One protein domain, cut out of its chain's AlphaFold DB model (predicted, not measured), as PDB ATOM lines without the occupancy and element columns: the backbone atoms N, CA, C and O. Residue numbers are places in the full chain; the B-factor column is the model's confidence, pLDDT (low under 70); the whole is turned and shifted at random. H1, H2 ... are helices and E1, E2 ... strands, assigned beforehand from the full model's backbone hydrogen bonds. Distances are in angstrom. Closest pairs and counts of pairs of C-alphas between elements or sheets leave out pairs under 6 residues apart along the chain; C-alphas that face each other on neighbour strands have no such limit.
ATOM      1  N   VAL A   2      36.228   9.782 -36.684       75.44
ATOM      2  CA  VAL A   2      37.326  10.594 -36.107       75.44
ATOM      3  C   VAL A   2      37.279  12.053 -36.561       75.44
ATOM      4  O   VAL A   2      37.313  12.946 -35.729       75.44
ATOM      5  N   GLN A   3      37.077  12.302 -37.860       75.00
ATOM      6  CA  GLN A   3      36.934  13.666 -38.386       75.00
ATOM      7  C   GLN A   3      35.787  14.446 -37.728       75.00
ATOM      8  O   GLN A   3      35.946  15.630 -37.468       75.00
ATOM      9  N   ASN A   4      34.667  13.793 -37.403       79.06
ATOM     10  CA  ASN A   4      33.542  14.451 -36.738       79.06
ATOM     11  C   ASN A   4      33.881  14.752 -35.273       79.06
ATOM     12  O   ASN A   4      33.647  15.869 -34.823       79.06
ATOM     13  N   LEU A   5      34.498  13.806 -34.554       79.94
ATOM     14  CA  LEU A   5      34.958  14.028 -33.176       79.94
ATOM     15  C   LEU A   5      35.941  15.202 -33.110       79.94
ATOM     16  O   LEU A   5      35.760  16.108 -32.302       79.94
ATOM     17  N   SER A   6      36.908  15.256 -34.027       81.44
ATOM     18  CA  SER A   6      37.923  16.312 -34.066       81.44
ATOM     19  C   SER A   6      37.379  17.715 -34.366       81.44
ATOM     20  O   SER A   6      38.086  18.689 -34.121       81.44
ATOM     21  N   THR A   7      36.147  17.856 -34.875       85.88
ATOM     22  CA  THR A   7      35.523  19.182 -35.078       85.88
ATOM     23  C   THR A   7      34.986  19.800 -33.789       85.88
ATOM     24  O   THR A   7      34.793  21.014 -33.720       85.88
ATOM     25  N   ILE A   8      34.760  18.987 -32.753       85.00
ATOM     26  CA  ILE A   8      34.289  19.449 -31.449       85.00
ATOM     27  C   ILE A   8      35.498  19.923 -30.646       85.00
ATOM     28  O   ILE A   8      36.537  19.272 -30.629       85.00
ATOM     29  N   LYS A   9      35.393  21.049 -29.939       85.06
ATOM     30  CA  LYS A   9      36.494  21.515 -29.089       85.06
ATOM     31  C   LYS A   9      36.756  20.511 -27.957       85.06
ATOM     32  O   LYS A   9      35.827  20.071 -27.284       85.06
ATOM     33  N   ALA A  10      38.025  20.187 -27.725       79.38
ATOM     34  CA  ALA A  10      38.423  19.308 -26.630       79.38
ATOM     35  C   ALA A  10      37.875  19.806 -25.273       79.38
ATOM     36  O   ALA A  10      37.719  21.016 -25.053       79.38
ATOM     37  N   GLY A  11      37.489  18.868 -24.408       79.38
ATOM     38  CA  GLY A  11      36.919  19.151 -23.087       79.38
ATOM     39  C   GLY A  11      35.492  19.712 -23.096       79.38
ATOM     40  O   GLY A  11      34.940  19.972 -22.034       79.38
ATOM     41  N   HIS A  12      34.874  19.907 -24.269       84.94
ATOM     42  CA  HIS A  12      33.458  20.303 -24.364       84.94
ATOM     43  C   HIS A  12      32.517  19.098 -24.400       84.94
ATOM     44  O   HIS A  12      31.312  19.254 -24.217       84.94
ATOM     45  N   LEU A  13      33.065  17.906 -24.634       85.56
ATOM     46  CA  LEU A  13      32.327  16.657 -24.699       85.56
ATOM     47  C   LEU A  13      32.673  15.825 -23.462       85.56
ATOM     48  O   LEU A  13      33.675  15.119 -23.443       85.56
ATOM     49  N   ALA A  14      31.867  15.962 -22.409       89.56
ATOM     50  CA  ALA A  14      32.024  15.154 -21.199       89.56
ATOM     51  C   ALA A  14      31.658  13.683 -21.451       89.56
ATOM     52  O   ALA A  14      32.239  12.795 -20.829       89.56
ATOM     53  N   SER A  15      30.724  13.428 -22.370       92.75
ATOM     54  CA  SER A  15      30.309  12.085 -22.755       92.75
ATOM     55  C   SER A  15      29.954  11.983 -24.233       92.75
ATOM     56  O   SER A  15      29.494  12.961 -24.829       92.75
ATOM     57  N   PHE A  16      30.161  10.806 -24.830       91.56
ATOM     58  CA  PHE A  16      29.674  10.510 -26.178       91.56
ATOM     59  C   PHE A  16      29.507   9.018 -26.453       91.56
ATOM     60  O   PHE A  16      30.138   8.172 -25.822       91.56
ATOM     61  N   THR A  17      28.680   8.736 -27.457       90.50
ATOM     62  CA  THR A  17      28.335   7.389 -27.903       90.50
ATOM     63  C   THR A  17      28.799   7.183 -29.342       90.50
ATOM     64  O   THR A  17      28.656   8.066 -30.193       90.50
ATOM     65  N   ILE A  18      29.363   6.013 -29.610       87.62
ATOM     66  CA  ILE A  18      29.731   5.520 -30.929       87.62
ATOM     67  C   ILE A  18      28.903   4.261 -31.195       87.62
ATOM     68  O   ILE A  18      29.011   3.279 -30.463       87.62
ATOM     69  N   GLU A  19      28.106   4.285 -32.259       83.50
ATOM     70  CA  GLU A  19      27.271   3.160 -32.690       83.50
ATOM     71  C   GLU A  19      27.687   2.709 -34.090       83.50
ATOM     72  O   GLU A  19      27.884   3.541 -34.983       83.50
ATOM     73  N   PHE A  20      27.799   1.394 -34.284       76.00
ATOM     74  CA  PHE A  20      28.065   0.788 -35.586       76.00
ATOM     75  C   PHE A  20      27.253  -0.492 -35.764       76.00
ATOM     76  O   PHE A  20      27.125  -1.285 -34.837       76.00
ATOM     77  N   GLU A  21      26.737  -0.701 -36.976       70.38
ATOM     78  CA  GLU A  21      25.972  -1.907 -37.324       70.38
ATOM     79  C   GLU A  21      26.871  -3.144 -37.500       70.38
ATOM     80  O   GLU A  21      26.432  -4.265 -37.252       70.38
ATOM     81  N   GLU A  22      28.135  -2.951 -37.887       70.56
ATOM     82  CA  GLU A  22      29.099  -4.026 -38.144       70.56
ATOM     83  C   GLU A  22      30.334  -3.906 -37.233       70.56
ATOM     84  O   GLU A  22      30.706  -2.790 -36.847       70.56
ATOM     85  N   PRO A  23      31.002  -5.029 -36.895       68.75
ATOM     86  CA  PRO A  23      32.290  -4.995 -36.209       68.75
ATOM     87  C   PRO A  23      33.291  -4.127 -36.977       68.75
ATOM     88  O   PRO A  23      33.460  -4.283 -38.188       68.75
ATOM     89  N   MET A  24      33.972  -3.218 -36.279       70.31
ATOM     90  CA  MET A  24      35.021  -2.394 -36.880       70.31
ATOM     91  C   MET A  24      36.407  -2.972 -36.614       70.31
ATOM     92  O   MET A  24      36.724  -3.376 -35.494       70.31
ATOM     93  N   GLY A  25      37.254  -2.917 -37.645       68.75
ATOM     94  CA  GLY A  25      38.677  -3.219 -37.532       68.75
ATOM     95  C   GLY A  25      39.372  -2.307 -36.521       68.75
ATOM     96  O   GLY A  25      39.051  -1.115 -36.389       68.75
ATOM     97  N   ARG A  26      40.344  -2.874 -35.801       74.12
ATOM     98  CA  ARG A  26      41.091  -2.214 -34.718       74.12
ATOM     99  C   ARG A  26      41.666  -0.855 -35.133       74.12
ATOM    100  O   ARG A  26      41.619   0.097 -34.353       74.12
ATOM    101  N   GLU A  27      42.147  -0.726 -36.370       74.56
ATOM    102  CA  GLU A  27      42.800   0.481 -36.889       74.56
ATOM    103  C   GLU A  27      41.906   1.728 -36.878       74.56
ATOM    104  O   GLU A  27      42.397   2.854 -36.744       74.56
ATOM    105  N   HIS A  28      40.591   1.548 -37.002       73.31
ATOM    106  CA  HIS A  28      39.645   2.658 -36.986       73.31
ATOM    107  C   HIS A  28      39.458   3.226 -35.580       73.31
ATOM    108  O   HIS A  28      39.274   4.437 -35.429       73.31
ATOM    109  N   PHE A  29      39.562   2.371 -34.563       78.31
ATOM    110  CA  PHE A  29      39.393   2.749 -33.168       78.31
ATOM    111  C   PHE A  29      40.671   3.229 -32.499       78.31
ATOM    112  O   PHE A  29      40.596   4.143 -31.682       78.31
ATOM    113  N   THR A  30      41.843   2.734 -32.905       82.81
ATOM    114  CA  THR A  30      43.117   3.301 -32.430       82.81
ATOM    115  C   THR A  30      43.157   4.815 -32.659       82.81
ATOM    116  O   THR A  30      43.528   5.578 -31.772       82.81
ATOM    117  N   ARG A  31      42.641   5.278 -33.804       86.62
ATOM    118  CA  ARG A  31      42.534   6.713 -34.107       86.62
ATOM    119  C   ARG A  31      41.547   7.465 -33.219       86.62
ATOM    120  O   ARG A  31      41.689   8.670 -33.074       86.62
ATOM    121  N   VAL A  32      40.533   6.804 -32.658       88.00
ATOM    122  CA  VAL A  32      39.622   7.429 -31.683       88.00
ATOM    123  C   VAL A  32      40.370   7.696 -30.384       88.00
ATOM    124  O   VAL A  32      40.284   8.809 -29.869       88.00
ATOM    125  N   PHE A  33      41.158   6.730 -29.903       88.94
ATOM    126  CA  PHE A  33      41.954   6.872 -28.678       88.94
ATOM    127  C   PHE A  33      42.980   8.005 -28.760       88.94
ATOM    128  O   PHE A  33      43.297   8.654 -27.764       88.94
ATOM    129  N   GLU A  34      43.465   8.304 -29.965       90.31
ATOM    130  CA  GLU A  34      44.398   9.403 -30.203       90.31
ATOM    131  C   GLU A  34      43.758  10.794 -30.072       90.31
ATOM    132  O   GLU A  34      44.480  11.771 -29.848       90.31
ATOM    133  N   THR A  35      42.428  10.899 -30.169       91.06
ATOM    134  CA  THR A  35      41.713  12.182 -30.161       91.06
ATOM    135  C   THR A  35      41.695  12.841 -28.783       91.06
ATOM    136  O   THR A  35      41.523  12.186 -27.754       91.06
ATOM    137  N   ASP A  36      41.788  14.172 -28.758       91.88
ATOM    138  CA  ASP A  36      41.660  14.939 -27.514       91.88
ATOM    139  C   ASP A  36      40.258  14.814 -26.900       91.88
ATOM    140  O   ASP A  36      40.101  14.926 -25.687       91.88
ATOM    141  N   GLN A  37      39.236  14.571 -27.726       91.81
ATOM    142  CA  GLN A  37      37.862  14.369 -27.276       91.81
ATOM    143  C   GLN A  37      37.744  13.095 -26.446       91.81
ATOM    144  O   GLN A  37      37.156  13.135 -25.373       91.81
ATOM    145  N   PHE A  38      38.340  11.991 -26.902       92.44
ATOM    146  CA  PHE A  38      38.364  10.752 -26.131       92.44
ATOM    147  C   PHE A  38      39.187  10.908 -24.847       92.44
ATOM    148  O   PHE A  38      38.691  10.598 -23.768       92.44
ATOM    149  N   LYS A  39      40.402  11.469 -24.936       92.88
ATOM    150  CA  LYS A  39      41.320  11.645 -23.789       92.88
ATOM    151  C   LYS A  39      40.785  12.557 -22.680       92.88
ATOM    152  O   LYS A  39      41.259  12.486 -21.553       92.88
ATOM    153  N   GLN A  40      39.856  13.457 -23.002       93.00
ATOM    154  CA  GLN A  40      39.276  14.409 -22.045       93.00
ATOM    155  C   GLN A  40      37.829  14.076 -21.668       93.00
ATOM    156  O   GLN A  40      37.246  14.777 -20.837       93.00
ATOM    157  N   ALA A  41      37.236  13.047 -22.275       94.38
ATOM    158  CA  ALA A  41      35.907  12.595 -21.904       94.38
ATOM    159  C   ALA A  41      35.914  12.000 -20.491       94.38
ATOM    160  O   ALA A  41      36.928  11.514 -19.996       94.38
ATOM    161  N   GLN A  42      34.754  12.039 -19.846       94.88
ATOM    162  CA  GLN A  42      34.488  11.331 -18.596       94.88
ATOM    163  C   GLN A  42      33.750  10.020 -18.852       94.88
ATOM    164  O   GLN A  42      33.894   9.082 -18.070       94.88
ATOM    165  N   SER A  43      32.952   9.962 -19.921       94.81
ATOM    166  CA  SER A  43      32.175   8.781 -20.273       94.81
ATOM    167  C   SER A  43      32.187   8.500 -21.773       94.81
ATOM    168  O   SER A  43      32.054   9.419 -22.580       94.81
ATOM    169  N   VAL A  44      32.356   7.235 -22.155       93.31
ATOM    170  CA  VAL A  44      32.332   6.819 -23.564       93.31
ATOM    171  C   VAL A  44      31.568   5.515 -23.716       93.31
ATOM    172  O   VAL A  44      31.898   4.518 -23.083       93.31
ATOM    173  N   GLU A  45      30.587   5.497 -24.608       92.56
ATOM    174  CA  GLU A  45      29.866   4.281 -24.968       92.56
ATOM    175  C   GLU A  45      30.212   3.858 -26.392       92.56
ATOM    176  O   GLU A  45      30.106   4.649 -27.327       92.56
ATOM    177  N   ILE A  46      30.627   2.608 -26.571       88.62
ATOM    178  CA  ILE A  46      30.955   2.034 -27.871       88.62
ATOM    179  C   ILE A  46      30.104   0.781 -28.069       88.62
ATOM    180  O   ILE A  46      30.462  -0.313 -27.625       88.62
ATOM    181  N   HIS A  47      28.977   0.946 -28.760       84.44
ATOM    182  CA  HIS A  47      27.997  -0.110 -29.027       84.44
ATOM    183  C   HIS A  47      28.349  -0.888 -30.294       84.44
ATOM    184  O   HIS A  47      27.611  -0.891 -31.275       84.44
ATOM    185  N   CYS A  48      29.514  -1.527 -30.291       78.56
ATOM    186  CA  CYS A  48      29.908  -2.499 -31.310       78.56
ATOM    187  C   CYS A  48      30.971  -3.445 -30.745       78.56
ATOM    188  O   CYS A  48      31.667  -3.097 -29.789       78.56
ATOM    189  N   ILE A  49      31.098  -4.638 -31.329       75.06
ATOM    190  CA  ILE A  49      32.175  -5.571 -30.984       75.06
ATOM    191  C   ILE A  49      33.460  -5.084 -31.641       75.06
ATOM    192  O   ILE A  49      33.523  -4.944 -32.862       75.06
ATOM    193  N   LEU A  50      34.469  -4.827 -30.817       71.44
ATOM    194  CA  LEU A  50      35.747  -4.291 -31.254       71.44
ATOM    195  C   LEU A  50      36.769  -5.415 -31.246       71.44
ATOM    196  O   LEU A  50      36.808  -6.230 -30.323       71.44
ATOM    197  N   GLU A  51      37.640  -5.436 -32.251       69.12
ATOM    198  CA  GLU A  51      38.822  -6.302 -32.254       69.12
ATOM    199  C   GLU A  51      39.904  -5.764 -31.302       69.12
ATOM    200  O   GLU A  51      41.040  -5.501 -31.695       69.12
ATOM    201  N   PHE A  52      39.531  -5.541 -30.046       70.56
ATOM    202  CA  PHE A  52      40.442  -5.121 -28.996       70.56
ATOM    203  C   PHE A  52      41.027  -6.321 -28.282       70.56
ATOM    204  O   PHE A  52      40.331  -7.296 -27.990       70.56
ATOM    205  N   ASN A  53      42.309  -6.200 -27.967       73.69
ATOM    206  CA  ASN A  53      42.941  -7.055 -26.982       73.69
ATOM    207  C   ASN A  53      42.680  -6.482 -25.587       73.69
ATOM    208  O   ASN A  53      42.397  -5.294 -25.432       73.69
ATOM    209  N   LEU A  54      42.855  -7.306 -24.558       74.81
ATOM    210  CA  LEU A  54      42.765  -6.866 -23.161       74.81
ATOM    211  C   LEU A  54      43.701  -5.689 -22.853       74.81
ATOM    212  O   LEU A  54      43.342  -4.788 -22.104       74.81
ATOM    213  N   GLU A  55      44.864  -5.654 -23.505       81.50
ATOM    214  CA  GLU A  55      45.835  -4.561 -23.409       81.50
ATOM    215  C   GLU A  55      45.269  -3.206 -23.858       81.50
ATOM    216  O   GLU A  55      45.709  -2.173 -23.366       81.50
ATOM    217  N   ASP A  56      44.281  -3.179 -24.759       84.75
ATOM    218  CA  ASP A  56      43.691  -1.931 -25.248       84.75
ATOM    219  C   ASP A  56      42.743  -1.291 -24.207       84.75
ATOM    220  O   ASP A  56      42.420  -0.107 -24.333       84.75
ATOM    221  N   LEU A  57      42.338  -2.019 -23.152       87.62
ATOM    222  CA  LEU A  57      41.490  -1.489 -22.072       87.62
ATOM    223  C   LEU A  57      42.158  -0.349 -21.301       87.62
ATOM    224  O   LEU A  57      41.459   0.513 -20.777       87.62
ATOM    225  N   VAL A  58      43.492  -0.290 -21.275       90.00
ATOM    226  CA  VAL A  58      44.237   0.793 -20.606       90.00
ATOM    227  C   VAL A  58      43.919   2.169 -21.197       90.00
ATOM    228  O   VAL A  58      44.028   3.178 -20.510       90.00
ATOM    229  N   ASN A  59      43.448   2.230 -22.450       91.69
ATOM    230  CA  ASN A  59      42.998   3.486 -23.050       91.69
ATOM    231  C   ASN A  59      41.756   4.063 -22.349       91.69
ATOM    232  O   ASN A  59      41.437   5.220 -22.579       91.69
ATOM    233  N   PHE A  60      41.045   3.285 -21.530       92.50
ATOM    234  CA  PHE A  60      39.834   3.701 -20.820       92.50
ATOM    235  C   PHE A  60      40.110   4.081 -19.355       92.50
ATOM    236  O   PHE A  60      39.181   4.472 -18.655       92.50
ATOM    237  N   GLU A  61      41.361   4.005 -18.887       92.50
ATOM    238  CA  GLU A  61      41.744   4.232 -17.483       92.50
ATOM    239  C   GLU A  61      41.349   5.622 -16.953       92.50
ATOM    240  O   GLU A  61      41.022   5.787 -15.776       92.50
ATOM    241  N   HIS A  62      41.345   6.639 -17.820       93.94
ATOM    242  CA  HIS A  62      40.960   8.005 -17.451       93.94
ATOM    243  C   HIS A  62      39.442   8.207 -17.350       93.94
ATOM    244  O   HIS A  62      39.001   9.239 -16.838       93.94
ATOM    245  N   LEU A  63      38.638   7.266 -17.852       94.44
ATOM    246  CA  LEU A  63      37.187   7.387 -17.882       94.44
ATOM    247  C   LEU A  63      36.577   7.009 -16.536       94.44
ATOM    248  O   LEU A  63      36.985   6.068 -15.862       94.44
ATOM    249  N   LYS A  64      35.508   7.721 -16.189       92.88
ATOM    250  CA  LYS A  64      34.645   7.357 -15.068       92.88
ATOM    251  C   LYS A  64      33.672   6.259 -15.448       92.88
ATOM    252  O   LYS A  64      33.308   5.444 -14.607       92.88
ATOM    253  N   GLN A  65      33.194   6.284 -16.689       93.50
ATOM    254  CA  GLN A  65      32.159   5.371 -17.155       93.50
ATOM    255  C   GLN A  65      32.446   4.935 -18.582       93.50
ATOM    256  O   GLN A  65      32.708   5.785 -19.431       93.50
ATOM    257  N   PHE A  66      32.370   3.644 -18.888       93.12
ATOM    258  CA  PHE A  66      32.462   3.236 -20.286       93.12
ATOM    259  C   PHE A  66      31.688   1.974 -20.626       93.12
ATOM    260  O   PHE A  66      31.507   1.092 -19.794       93.12
ATOM    261  N   ILE A  67      31.269   1.889 -21.884       90.69
ATOM    262  CA  ILE A  67      30.747   0.665 -22.488       90.69
ATOM    263  C   ILE A  67      31.642   0.339 -23.674       90.69
ATOM    264  O   ILE A  67      31.874   1.207 -24.518       90.69
ATOM    265  N   CYS A  68      32.146  -0.885 -23.767       87.44
ATOM    266  CA  CYS A  68      32.845  -1.325 -24.970       87.44
ATOM    267  C   CYS A  68      32.604  -2.803 -25.255       87.44
ATOM    268  O   CYS A  68      32.449  -3.621 -24.347       87.44
ATOM    269  N   GLY A  69      32.556  -3.147 -26.541       82.75
ATOM    270  CA  GLY A  69      32.579  -4.535 -26.967       82.75
ATOM    271  C   GLY A  69      34.010  -5.029 -27.127       82.75
ATOM    272  O   GLY A  69      34.804  -4.362 -27.778       82.75
ATOM    273  N   VAL A  70      34.336  -6.202 -26.597       79.62
ATOM    274  CA  VAL A  70      35.608  -6.895 -26.842       79.62
ATOM    275  C   VAL A  70      35.388  -8.097 -27.755       79.62
ATOM    276  O   VAL A  70      34.270  -8.618 -27.872       79.62
ATOM    277  N   ARG A  71      36.462  -8.545 -28.414       75.19
ATOM    278  CA  ARG A  71      36.452  -9.782 -29.202       75.19
ATOM    279  C   ARG A  71      35.949 -10.943 -28.337       75.19
ATOM    280  O   ARG A  71      36.131 -10.931 -27.124       75.19
ATOM    281  N   SER A  72      35.315 -11.934 -28.975       70.00
ATOM    282  CA  SER A  72      34.837 -13.156 -28.319       70.00
ATOM    283  C   SER A  72      35.852 -13.677 -27.307       70.00
ATOM    284  O   SER A  72      36.955 -14.064 -27.693       70.00
ATOM    285  N   LEU A  73      35.446 -13.686 -26.040       73.56
ATOM    286  CA  LEU A  73      36.173 -14.359 -24.976       73.56
ATOM    287  C   LEU A  73      36.042 -15.862 -25.214       73.56
ATOM    288  O   LEU A  73      34.951 -16.358 -25.519       73.56
ATOM    289  N   VAL A  74      37.168 -16.552 -25.150       70.25
ATOM    290  CA  VAL A  74      37.302 -17.986 -25.394       70.25
ATOM    291  C   VAL A  74      37.412 -18.735 -24.075       70.25
ATOM    292  O   VAL A  74      36.885 -19.840 -23.991       70.25
ATOM    293  N   GLU A  75      38.014 -18.123 -23.052       82.31
ATOM    294  CA  GLU A  75      38.262 -18.759 -21.757       82.31
ATOM    295  C   GLU A  75      37.705 -17.926 -20.581       82.31
ATOM    296  O   GLU A  75      37.762 -16.689 -20.606       82.31
ATOM    297  N   PRO A  76      37.178 -18.563 -19.517       80.19
ATOM    298  CA  PRO A  76      36.697 -17.870 -18.317       80.19
ATOM    299  C   PRO A  76      37.748 -16.965 -17.646       80.19
ATOM    300  O   PRO A  76      37.411 -15.937 -17.058       80.19
ATOM    301  N   GLU A  77      39.029 -17.316 -17.740       85.50
ATOM    302  CA  GLU A  77      40.152 -16.562 -17.182       85.50
ATOM    303  C   GLU A  77      40.333 -15.197 -17.850       85.50
ATOM    304  O   GLU A  77      40.782 -14.256 -17.195       85.50
ATOM    305  N   GLU A  78      39.949 -15.043 -19.118       83.44
ATOM    306  CA  GLU A  78      40.007 -13.746 -19.802       83.44
ATOM    307  C   GLU A  78      39.037 -12.750 -19.153       83.44
ATOM    308  O   GLU A  78      39.354 -11.570 -19.011       83.44
ATOM    309  N   ILE A  79      37.892 -13.230 -18.652       80.38
ATOM    310  CA  ILE A  79      36.946 -12.411 -17.883       80.38
ATOM    311  C   ILE A  79      37.578 -11.956 -16.557       80.38
ATOM    312  O   ILE A  79      37.394 -10.811 -16.136       80.38
ATOM    313  N   LEU A  80      38.355 -12.828 -15.902       81.88
ATOM    314  CA  LEU A  80      39.100 -12.462 -14.692       81.88
ATOM    315  C   LEU A  80      40.183 -11.420 -14.985       81.88
ATOM    316  O   LEU A  80      40.354 -10.498 -14.193       81.88
ATOM    317  N   GLN A  81      40.878 -11.532 -16.117       85.75
ATOM    318  CA  GLN A  81      41.887 -10.557 -16.529       85.75
ATOM    319  C   GLN A  81      41.264  -9.190 -16.814       85.75
ATOM    320  O   GLN A  81      41.774  -8.191 -16.316       85.75
ATOM    321  N   ILE A  82      40.127  -9.143 -17.526       84.38
ATOM    322  CA  ILE A  82      39.353  -7.906 -17.724       84.38
ATOM    323  C   ILE A  82      39.065  -7.266 -16.377       84.38
ATOM    324  O   ILE A  82      39.404  -6.102 -16.178       84.38
ATOM    325  N   ARG A  83      38.476  -8.037 -15.452       81.38
ATOM    326  CA  ARG A  83      38.184  -7.581 -14.092       81.38
ATOM    327  C   ARG A  83      39.422  -6.973 -13.445       81.38
ATOM    328  O   ARG A  83      39.336  -5.878 -12.896       81.38
ATOM    329  N   ASP A  84      40.517  -7.723 -13.425       83.25
ATOM    330  CA  ASP A  84      41.711  -7.341 -12.682       83.25
ATOM    331  C   ASP A  84      42.297  -6.050 -13.268       83.25
ATOM    332  O   ASP A  84      42.602  -5.136 -12.507       83.25
ATOM    333  N   THR A  85      42.317  -5.905 -14.597       86.25
ATOM    334  CA  THR A  85      42.714  -4.669 -15.286       86.25
ATOM    335  C   THR A  85      41.807  -3.491 -14.947       86.25
ATOM    336  O   THR A  85      42.297  -2.469 -14.485       86.25
ATOM    337  N   VAL A  86      40.486  -3.600 -15.122       85.75
ATOM    338  CA  VAL A  86      39.593  -2.450 -14.873       85.75
ATOM    339  C   VAL A  86      39.546  -2.065 -13.393       85.75
ATOM    340  O   VAL A  86      39.292  -0.912 -13.062       85.75
ATOM    341  N   SER A  87      39.833  -3.007 -12.487       81.19
ATOM    342  CA  SER A  87      39.908  -2.730 -11.052       81.19
ATOM    343  C   SER A  87      41.077  -1.825 -10.657       81.19
ATOM    344  O   SER A  87      41.040  -1.260  -9.565       81.19
ATOM    345  N   THR A  88      42.080  -1.651 -11.531       86.00
ATOM    346  CA  THR A  88      43.186  -0.710 -11.301       86.00
ATOM    347  C   THR A  88      42.850   0.721 -11.716       86.00
ATOM    348  O   THR A  88      43.650   1.618 -11.469       86.00
ATOM    349  N   PHE A  89      41.702   0.964 -12.358       88.50
ATOM    350  CA  PHE A  89      41.346   2.290 -12.860       88.50
ATOM    351  C   PHE A  89      40.804   3.153 -11.717       88.50
ATOM    352  O   PHE A  89      39.681   2.966 -11.252       88.50
ATOM    353  N   GLU A  90      41.602   4.120 -11.260       86.94
ATOM    354  CA  GLU A  90      41.303   4.912 -10.055       86.94
ATOM    355  C   GLU A  90      40.027   5.761 -10.166       86.94
ATOM    356  O   GLU A  90      39.363   6.025  -9.165       86.94
ATOM    357  N   ASN A  91      39.682   6.200 -11.379       88.06
ATOM    358  CA  ASN A  91      38.534   7.077 -11.618       88.06
ATOM    359  C   ASN A  91      37.249   6.318 -11.964       88.06
ATOM    360  O   ASN A  91      36.208   6.956 -12.135       88.06
ATOM    361  N   LEU A  92      37.315   4.990 -12.089       88.06
ATOM    362  CA  LEU A  92      36.230   4.186 -12.624       88.06
ATOM    363  C   LEU A  92      35.061   4.085 -11.636       88.06
ATOM    364  O   LEU A  92      35.168   3.529 -10.547       88.06
ATOM    365  N   GLU A  93      33.905   4.590 -12.048       89.31
ATOM    366  CA  GLU A  93      32.641   4.464 -11.324       89.31
ATOM    367  C   GLU A  93      31.859   3.240 -11.820       89.31
ATOM    368  O   GLU A  93      31.295   2.485 -11.023       89.31
ATOM    369  N   THR A  94      31.821   3.024 -13.138       88.25
ATOM    370  CA  THR A  94      31.143   1.871 -13.741       88.25
ATOM    371  C   THR A  94      31.700   1.525 -15.120       88.25
ATOM    372  O   THR A  94      32.144   2.404 -15.851       88.25
ATOM    373  N   CYS A  95      31.662   0.255 -15.517       89.44
ATOM    374  CA  CYS A  95      31.845  -0.112 -16.918       89.44
ATOM    375  C   CYS A  95      30.973  -1.292 -17.320       89.44
ATOM    376  O   CYS A  95      30.589  -2.099 -16.476       89.44
ATOM    377  N   VAL A  96      30.685  -1.382 -18.616       88.12
ATOM    378  CA  VAL A  96      30.009  -2.524 -19.227       88.12
ATOM    379  C   VAL A  96      30.893  -3.079 -20.330       88.12
ATOM    380  O   VAL A  96      31.202  -2.388 -21.303       88.12
ATOM    381  N   ILE A  97      31.291  -4.339 -20.191       85.75
ATOM    382  CA  ILE A  97      32.016  -5.052 -21.241       85.75
ATOM    383  C   ILE A  97      31.051  -5.985 -21.952       85.75
ATOM    384  O   ILE A  97      30.493  -6.894 -21.335       85.75
ATOM    385  N   MET A  98      30.877  -5.763 -23.250       82.31
ATOM    386  CA  MET A  98      30.086  -6.632 -24.110       82.31
ATOM    387  C   MET A  98      31.007  -7.620 -24.816       82.31
ATOM    388  O   MET A  98      32.057  -7.238 -25.323       82.31
ATOM    389  N   TYR A  99      30.619  -8.882 -24.930       78.62
ATOM    390  CA  TYR A  99      31.327  -9.815 -25.807       78.62
ATOM    391  C   TYR A  99      30.374 -10.817 -26.439       78.62
ATOM    392  O   TYR A  99      29.330 -11.160 -25.875       78.62
ATOM    393  N   GLN A 100      30.746 -11.303 -27.623       74.56
ATOM    394  CA  GLN A 100      30.029 -12.399 -28.265       74.56
ATOM    395  C   GLN A 100      30.365 -13.708 -27.559       74.56
ATOM    396  O   GLN A 100      31.508 -14.165 -27.594       74.56
ATOM    397  N   SER A 101      29.354 -14.314 -26.946       70.31
ATOM    398  CA  SER A 101      29.435 -15.631 -26.331       70.31
ATOM    399  C   SER A 101      28.639 -16.637 -27.154       70.31
ATOM    400  O   SER A 101      27.552 -16.349 -27.647       70.31
ATOM    401  N   ASN A 102      29.152 -17.860 -27.250       68.44
ATOM    402  CA  ASN A 102      28.379 -19.012 -27.714       68.44
ATOM    403  C   ASN A 102      27.530 -19.647 -26.588       68.44
ATOM    404  O   ASN A 102      26.977 -20.723 -26.787       68.44
ATOM    405  N   GLY A 103      27.457 -19.018 -25.405       64.38
ATOM    406  CA  GLY A 103      26.728 -19.508 -24.230       64.38
ATOM    407  C   GLY A 103      27.502 -20.514 -23.370       64.38
ATOM    408  O   GLY A 103      27.073 -20.818 -22.260       64.38
ATOM    409  N   ASN A 104      28.665 -20.995 -23.821       72.12
ATOM    410  CA  ASN A 104      29.399 -22.059 -23.128       72.12
ATOM    411  C   ASN A 104      30.253 -21.566 -21.954       72.12
ATOM    412  O   ASN A 104      30.703 -22.386 -21.165       72.12
ATOM    413  N   LEU A 105      30.464 -20.254 -21.814       75.50
ATOM    414  CA  LEU A 105      31.324 -19.691 -20.765       75.50
ATOM    415  C   LEU A 105      30.605 -19.398 -19.448       75.50
ATOM    416  O   LEU A 105      31.271 -19.225 -18.437       75.50
ATOM    417  N   ILE A 106      29.268 -19.384 -19.426       76.38
ATOM    418  CA  ILE A 106      28.494 -18.955 -18.248       76.38
ATOM    419  C   ILE A 106      28.762 -19.866 -17.051       76.38
ATOM    420  O   ILE A 106      29.152 -19.410 -15.981       76.38
ATOM    421  N   ARG A 107      28.537 -21.167 -17.246       81.31
ATOM    422  CA  ARG A 107      28.685 -22.175 -16.199       81.31
ATOM    423  C   ARG A 107      30.149 -22.349 -15.782       81.31
ATOM    424  O   ARG A 107      30.392 -22.211 -14.589       81.31
ATOM    425  N   PRO A 108      31.114 -22.547 -16.703       84.75
ATOM    426  CA  PRO A 108      32.526 -22.631 -16.331       84.75
ATOM    427  C   PRO A 108      33.014 -21.406 -15.560       84.75
ATOM    428  O   PRO A 108      33.774 -21.540 -14.609       84.75
ATOM    429  N   PHE A 109      32.555 -20.209 -15.930       81.50
ATOM    430  CA  PHE A 109      32.950 -18.994 -15.232       81.50
ATOM    431  C   PHE A 109      32.293 -18.857 -13.851       81.50
ATOM    432  O   PHE A 109      32.963 -18.465 -12.901       81.50
ATOM    433  N   ALA A 110      31.019 -19.224 -13.701       82.50
ATOM    434  CA  ALA A 110      30.373 -19.268 -12.390       82.50
ATOM    435  C   ALA A 110      31.029 -20.313 -11.463       82.50
ATOM    436  O   ALA A 110      31.300 -20.016 -10.303       82.50
ATOM    437  N   GLU A 111      31.371 -21.492 -11.989       86.75
ATOM    438  CA  GLU A 111      32.115 -22.536 -11.269       86.75
ATOM    439  C   GLU A 111      33.523 -22.062 -10.870       86.75
ATOM    440  O   GLU A 111      33.944 -22.285  -9.736       86.75
ATOM    441  N   LEU A 112      34.228 -21.348 -11.757       87.06
ATOM    442  CA  LEU A 112      35.535 -20.739 -11.471       87.06
ATOM    443  C   LEU A 112      35.468 -19.697 -10.344       87.06
ATOM    444  O   LEU A 112      36.440 -19.496  -9.618       87.06
ATOM    445  N   LEU A 113      34.328 -19.021 -10.206       83.94
ATOM    446  CA  LEU A 113      34.061 -18.065  -9.135       83.94
ATOM    447  C   LEU A 113      33.505 -18.720  -7.861       83.94
ATOM    448  O   LEU A 113      33.182 -17.995  -6.921       83.94
ATOM    449  N   GLU A 114      33.423 -20.055  -7.830       85.88
ATOM    450  CA  GLU A 114      32.849 -20.853  -6.738       85.88
ATOM    451  C   GLU A 114      31.396 -20.459  -6.410       85.88
ATOM    452  O   GLU A 114      30.948 -20.556  -5.268       85.88
ATOM    453  N   GLU A 115      30.647 -19.994  -7.415       85.19
ATOM    454  CA  GLU A 115      29.227 -19.680  -7.274       85.19
ATOM    455  C   GLU A 115      28.376 -20.954  -7.294       85.19
ATOM    456  O   GLU A 115      28.664 -21.915  -8.013       85.19
ATOM    457  N   ASP A 116      27.270 -20.942  -6.550       82.88
ATOM    458  CA  ASP A 116      26.303 -22.039  -6.561       82.88
ATOM    459  C   ASP A 116      25.554 -22.067  -7.904       82.88
ATOM    460  O   ASP A 116      24.575 -21.344  -8.122       82.88
ATOM    461  N   VAL A 117      26.014 -22.913  -8.830       82.06
ATOM    462  CA  VAL A 117      25.399 -23.045 -10.154       82.06
ATOM    463  C   VAL A 117      24.237 -24.044 -10.115       82.06
ATOM    464  O   VAL A 117      24.464 -25.234  -9.885       82.06
ATOM    465  N   PRO A 118      22.989 -23.624 -10.403       81.25
ATOM    466  CA  PRO A 118      21.854 -24.538 -10.429       81.25
ATOM    467  C   PRO A 118      21.991 -25.592 -11.536       81.25
ATOM    468  O   PRO A 118      22.654 -25.395 -12.561       81.25
ATOM    469  N   GLU A 119      21.317 -26.724 -11.351       78.44
ATOM    470  CA  GLU A 119      21.180 -27.749 -12.384       78.44
ATOM    471  C   GLU A 119      20.259 -27.232 -13.509       78.44
ATOM    472  O   GLU A 119      19.128 -26.820 -13.253       78.44
ATOM    473  N   GLY A 120      20.750 -27.214 -14.757       77.50
ATOM    474  CA  GLY A 120      20.011 -26.720 -15.932       77.50
ATOM    475  C   GLY A 120      20.656 -25.521 -16.650       77.50
ATOM    476  O   GLY A 120      21.818 -25.190 -16.394       77.50
ATOM    477  N   PRO A 121      19.950 -24.886 -17.605       74.00
ATOM    478  CA  PRO A 121      20.436 -23.690 -18.292       74.00
ATOM    479  C   PRO A 121      20.645 -22.528 -17.311       74.00
ATOM    480  O   PRO A 121      19.754 -22.215 -16.523       74.00
ATOM    481  N   LEU A 122      21.809 -21.879 -17.371       75.31
ATOM    482  CA  LEU A 122      22.116 -20.686 -16.581       75.31
ATOM    483  C   LEU A 122      22.133 -19.471 -17.512       75.31
ATOM    484  O   LEU A 122      23.013 -19.365 -18.357       75.31
ATOM    485  N   GLU A 123      21.161 -18.570 -17.368       74.62
ATOM    486  CA  GLU A 123      21.043 -17.361 -18.208       74.62
ATOM    487  C   GLU A 123      21.739 -16.138 -17.594       74.62
ATOM    488  O   GLU A 123      22.107 -15.198 -18.288       74.62
ATOM    489  N   ARG A 124      21.910 -16.108 -16.271       76.12
ATOM    490  CA  ARG A 124      22.587 -15.014 -15.565       76.12
ATOM    491  C   ARG A 124      23.034 -15.469 -14.190       76.12
ATOM    492  O   ARG A 124      22.380 -16.312 -13.580       76.12
ATOM    493  N   PHE A 125      24.072 -14.834 -13.669       76.25
ATOM    494  CA  PHE A 125      24.435 -14.951 -12.263       76.25
ATOM    495  C   PHE A 125      25.058 -13.639 -11.779       76.25
ATOM    496  O   PHE A 125      25.452 -12.779 -12.564       76.25
ATOM    497  N   THR A 126      25.084 -13.421 -10.470       75.12
ATOM    498  CA  THR A 126      25.645 -12.198  -9.889       75.12
ATOM    499  C   THR A 126      26.727 -12.587  -8.911       75.12
ATOM    500  O   THR A 126      26.420 -13.190  -7.892       75.12
ATOM    501  N   HIS A 127      27.962 -12.186  -9.200       75.31
ATOM    502  CA  HIS A 127      29.098 -12.444  -8.329       75.31
ATOM    503  C   HIS A 127      29.502 -11.163  -7.606       75.31
ATOM    504  O   HIS A 127      29.947 -10.180  -8.202       75.31
ATOM    505  N   ARG A 128      29.356 -11.159  -6.283       70.50
ATOM    506  CA  ARG A 128      29.740 -10.010  -5.456       70.50
ATOM    507  C   ARG A 128      31.090 -10.272  -4.811       70.50
ATOM    508  O   ARG A 128      31.155 -10.874  -3.744       70.50
ATOM    509  N   LYS A 129      32.159  -9.755  -5.419       67.38
ATOM    510  CA  LYS A 129      33.493  -9.778  -4.812       67.38
ATOM    511  C   LYS A 129      33.863  -8.424  -4.236       67.38
ATOM    512  O   LYS A 129      34.158  -7.490  -4.969       67.38
ATOM    513  N   PHE A 130      33.934  -8.344  -2.915       59.00
ATOM    514  CA  PHE A 130      34.474  -7.172  -2.238       59.00
ATOM    515  C   PHE A 130      36.009  -7.197  -2.329       59.00
ATOM    516  O   PHE A 130      36.665  -7.876  -1.544       59.00
ATOM    517  N   SER A 131      36.583  -6.490  -3.306       57.62
ATOM    518  CA  SER A 131      38.003  -6.115  -3.276       57.62
ATOM    519  C   SER A 131      38.221  -4.899  -2.361       57.62
ATOM    520  O   SER A 131      37.254  -4.299  -1.877       57.62
ATOM    521  N   GLU A 132      39.482  -4.506  -2.149       55.62
ATOM    522  CA  GLU A 132      39.842  -3.264  -1.437       55.62
ATOM    523  C   GLU A 132      39.202  -2.007  -2.063       55.62
ATOM    524  O   GLU A 132      38.996  -1.014  -1.371       55.62
ATOM    525  N   HIS A 133      38.797  -2.084  -3.337       55.53
ATOM    526  CA  HIS A 133      38.156  -1.007  -4.098       55.53
ATOM    527  C   HIS A 133      36.628  -1.168  -4.263       55.53
ATOM    528  O   HIS A 133      36.015  -0.449  -5.039       55.53
ATOM    529  N   HIS A 134      35.991  -2.090  -3.530       66.31
ATOM    530  CA  HIS A 134      34.525  -2.202  -3.415       66.31
ATOM    531  C   HIS A 134      33.727  -2.263  -4.738       66.31
ATOM    532  O   HIS A 134      32.703  -1.598  -4.877       66.31
ATOM    533  N   TYR A 135      34.120  -3.107  -5.692       66.62
ATOM    534  CA  TYR A 135      33.333  -3.323  -6.914       66.62
ATOM    535  C   TYR A 135      32.293  -4.447  -6.768       66.62
ATOM    536  O   TYR A 135      32.514  -5.442  -6.079       66.62
ATOM    537  N   GLN A 136      31.150  -4.308  -7.437       69.75
ATOM    538  CA  GLN A 136      30.202  -5.392  -7.695       69.75
ATOM    539  C   GLN A 136      30.252  -5.752  -9.177       69.75
ATOM    540  O   GLN A 136      30.187  -4.864 -10.024       69.75
ATOM    541  N   PHE A 137      30.305  -7.056  -9.457       68.88
ATOM    542  CA  PHE A 137      30.258  -7.600 -10.807       68.88
ATOM    543  C   PHE A 137      28.877  -8.200 -11.049       68.88
ATOM    544  O   PHE A 137      28.396  -9.047 -10.289       68.88
ATOM    545  N   ILE A 138      28.208  -7.742 -12.095       69.44
ATOM    546  CA  ILE A 138      26.934  -8.302 -12.524       69.44
ATOM    547  C   ILE A 138      27.155  -8.885 -13.910       69.44
ATOM    548  O   ILE A 138      27.574  -8.187 -14.823       69.44
ATOM    549  N   PHE A 139      26.899 -10.182 -14.047       69.69
ATOM    550  CA  PHE A 139      27.036 -10.887 -15.312       69.69
ATOM    551  C   PHE A 139      25.639 -11.158 -15.864       69.69
ATOM    552  O   PHE A 139      24.862 -11.932 -15.295       69.69
ATOM    553  N   ILE A 140      25.299 -10.486 -16.960       65.69
ATOM    554  CA  ILE A 140      23.991 -10.608 -17.607       65.69
ATOM    555  C   ILE A 140      24.205 -11.140 -19.018       65.69
ATOM    556  O   ILE A 140      24.751 -10.439 -19.867       65.69
ATOM    557  N   PHE A 141      23.737 -12.358 -19.288       64.25
ATOM    558  CA  PHE A 141      23.766 -12.924 -20.632       64.25
ATOM    559  C   PHE A 141      22.388 -12.772 -21.273       64.25
ATOM    560  O   PHE A 141      21.370 -13.164 -20.706       64.25
ATOM    561  N   ILE A 142      22.352 -12.166 -22.458       58.44
ATOM    562  CA  ILE A 142      21.138 -11.976 -23.249       58.44
ATOM    563  C   ILE A 142      21.438 -12.490 -24.660       58.44
ATOM    564  O   ILE A 142      22.220 -11.895 -25.401       58.44
ATOM    565  N   TYR A 143      20.815 -13.609 -25.042       63.66
ATOM    566  CA  TYR A 143      21.096 -14.312 -26.302       63.66
ATOM    567  C   TYR A 143      22.593 -14.657 -26.458       63.66
ATOM    568  O   TYR A 143      23.144 -15.380 -25.633       63.66
ATOM    569  N   SER A 144      23.243 -14.152 -27.513       61.03
ATOM    570  CA  SER A 144      24.657 -14.382 -27.841       61.03
ATOM    571  C   SER A 144      25.595 -13.309 -27.272       61.03
ATOM    572  O   SER A 144      26.770 -13.275 -27.635       61.03
ATOM    573  N   ILE A 145      25.089 -12.391 -26.439       61.19
ATOM    574  CA  ILE A 145      25.858 -11.277 -25.872       61.19
ATOM    575  C   ILE A 145      25.890 -11.421 -24.356       61.19
ATOM    576  O   ILE A 145      24.854 -11.565 -23.706       61.19
ATOM    577  N   CYS A 146      27.088 -11.362 -23.791       65.69
ATOM    578  CA  CYS A 146      27.267 -11.192 -22.359       65.69
ATOM    579  C   CYS A 146      27.637  -9.751 -22.049       65.69
ATOM    580  O   CYS A 146      28.528  -9.204 -22.697       65.69
ATOM    581  N   ASN A 147      27.007  -9.200 -21.018       67.75
ATOM    582  CA  ASN A 147      27.389  -7.953 -20.382       67.75
ATOM    583  C   ASN A 147      28.053  -8.257 -19.041       67.75
ATOM    584  O   ASN A 147      27.501  -8.988 -18.212       67.75
ATOM    585  N   ILE A 148      29.242  -7.701 -18.852       70.50
ATOM    586  CA  ILE A 148      29.926  -7.654 -17.566       70.50
ATOM    587  C   ILE A 148      29.766  -6.232 -17.050       70.50
ATOM    588  O   ILE A 148      30.471  -5.337 -17.516       70.50
ATOM    589  N   ASP A 149      28.857  -6.029 -16.104       72.56
ATOM    590  CA  ASP A 149      28.708  -4.744 -15.438       72.56
ATOM    591  C   ASP A 149      29.636  -4.712 -14.223       72.56
ATOM    592  O   ASP A 149      29.462  -5.483 -13.273       72.56
ATOM    593  N   LEU A 150      30.601  -3.795 -14.221       70.00
ATOM    594  CA  LEU A 150      31.227  -3.344 -12.987       70.00
ATOM    595  C   LEU A 150      30.507  -2.120 -12.474       70.00
ATOM    596  O   LEU A 150      30.347  -1.122 -13.177       70.00
ATOM    597  N   VAL A 151      30.169  -2.168 -11.195       68.56
ATOM    598  CA  VAL A 151      29.618  -1.027 -10.476       68.56
ATOM    599  C   VAL A 151      30.431  -0.822  -9.212       68.56
ATOM    600  O   VAL A 151      30.539  -1.728  -8.385       68.56
ATOM    601  N   HIS A 152      30.993   0.371  -9.043       65.81
ATOM    602  CA  HIS A 152      31.605   0.763  -7.783       65.81
ATOM    603  C   HIS A 152      30.518   0.880  -6.700       65.81
ATOM    604  O   HIS A 152      29.578   1.674  -6.802       65.81
ATOM    605  N   VAL A 153      30.620   0.077  -5.642       57.69
ATOM    606  CA  VAL A 153      29.653   0.040  -4.543       57.69
ATOM    607  C   VAL A 153      30.160   0.894  -3.390       57.69
ATOM    608  O   VAL A 153      30.957   0.460  -2.561       57.69
TER     609      VAL A 153
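Overview. This is residues 2 to 153 of the 160 residues of the protein "FTH domain-containing protein" of Caenorhabditis nigoni (UniProt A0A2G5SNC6). One twisted sheet of seven strands forms a long wall, with H4, H5 and H6 over one face and no named helix on the other. H3 grazes the sheet, while H1 and H2 are not on it. The 152 printed residues hold six named helices and seven named strands, in chain order H1 E1 H2 H3 E2 H4 E3 H5 E4 H6 E5 E6 E7, of mixed class. The mixed sheet runs E1 E2 E3 E4 E7 E6 E5, parallel from E1 to E4 and antiparallel from E4 to E5. The whole is compact, with a radius of gyration of the C-alphas of 16.0 A, and elongated, spanning 54 by 35 by 21 A.

Arrangement. The sheet's parallel strands are E1, residues 15 to 19, E2, 43 to 49, E3, 65 to 70, and E4, 94 to 100; N 18 and O 45 are 2.8 A apart, N 46 and O 67 2.8 A, and N 70 and O 98 2.8 A. E5, residues 124 to 127, E6, 135 to 142, and E7, 145 to 152, form a meander, each strand the antiparallel neighbour of the one before, and two hairpins; N 139 and O 125 are 3.3 A apart, N 136 and O 151 2.8 A. E7 is antiparallel to E4, with N 150 and O 95 at 2.8 A. H4, residues 54 to 60, H5, 76 to 86, and H6, 106 to 112, lie on the same face. H4 is over E3 at a height over the sheet of 9.7 A, H5 over E7 at 8.6 A. H6, at 9.9 A, is over E5 and only just over E6, with 3 C-alphas on it. H5 touches H4 at a shallow tilt of 27 degrees, the same way; the closest C-alphas, of Leu 54 and Ile 82, are 6.5 A apart. H5 and H6 touch about perpendicular, at 76 degrees; the closest C-alphas, of Pro 76 and Phe 109, are 5.0 A apart. H1, residues 2 to 7, and H3, 36 to 40, only just touch, with 3 pairs of C-alphas within 8 A; the closest are those of Leu 5 and Gln 37, 6.6 A apart. H2, residues 26 to 33, is close to H1 but not clearly touching; the closest C-alphas, of Val 2 and Val 32, are 5.9 A apart. Three strand-helix-strand units, parallel neighbour strands joined through helices, have right-handed crossovers: E1, H2 H3, E2; E2, H4, E3; and E3, H5, E4. Every O i to N i+4 pair is within hydrogen-bond range in H1, H3, H5 and H6, against 2 of 4 in H2 and 0 of 3 in H4, where 3 of 4 O i to N i+3 pairs are.

Along the chain. H1 begins at C-alpha 2, (37.326, 10.594, -36.107), and E7 ends at C-alpha 152, (31.605, 0.763, -7.783). E7 is 22.5 A long from first to last C-alpha, E6 22.1 A, E4 20.4 A, and H5 16.1 A.

Size, cuts and confidence. The two C-alphas farthest apart, of Lys 9 and Glu 119, are 54.2 A apart. The printed part has no cut; the link from H6 to E5, 11 residues, is long. The mean pLDDT of the printed part is 79.6, and 27 residues are under 70, among them residues 129 to 147 and 151 to 153.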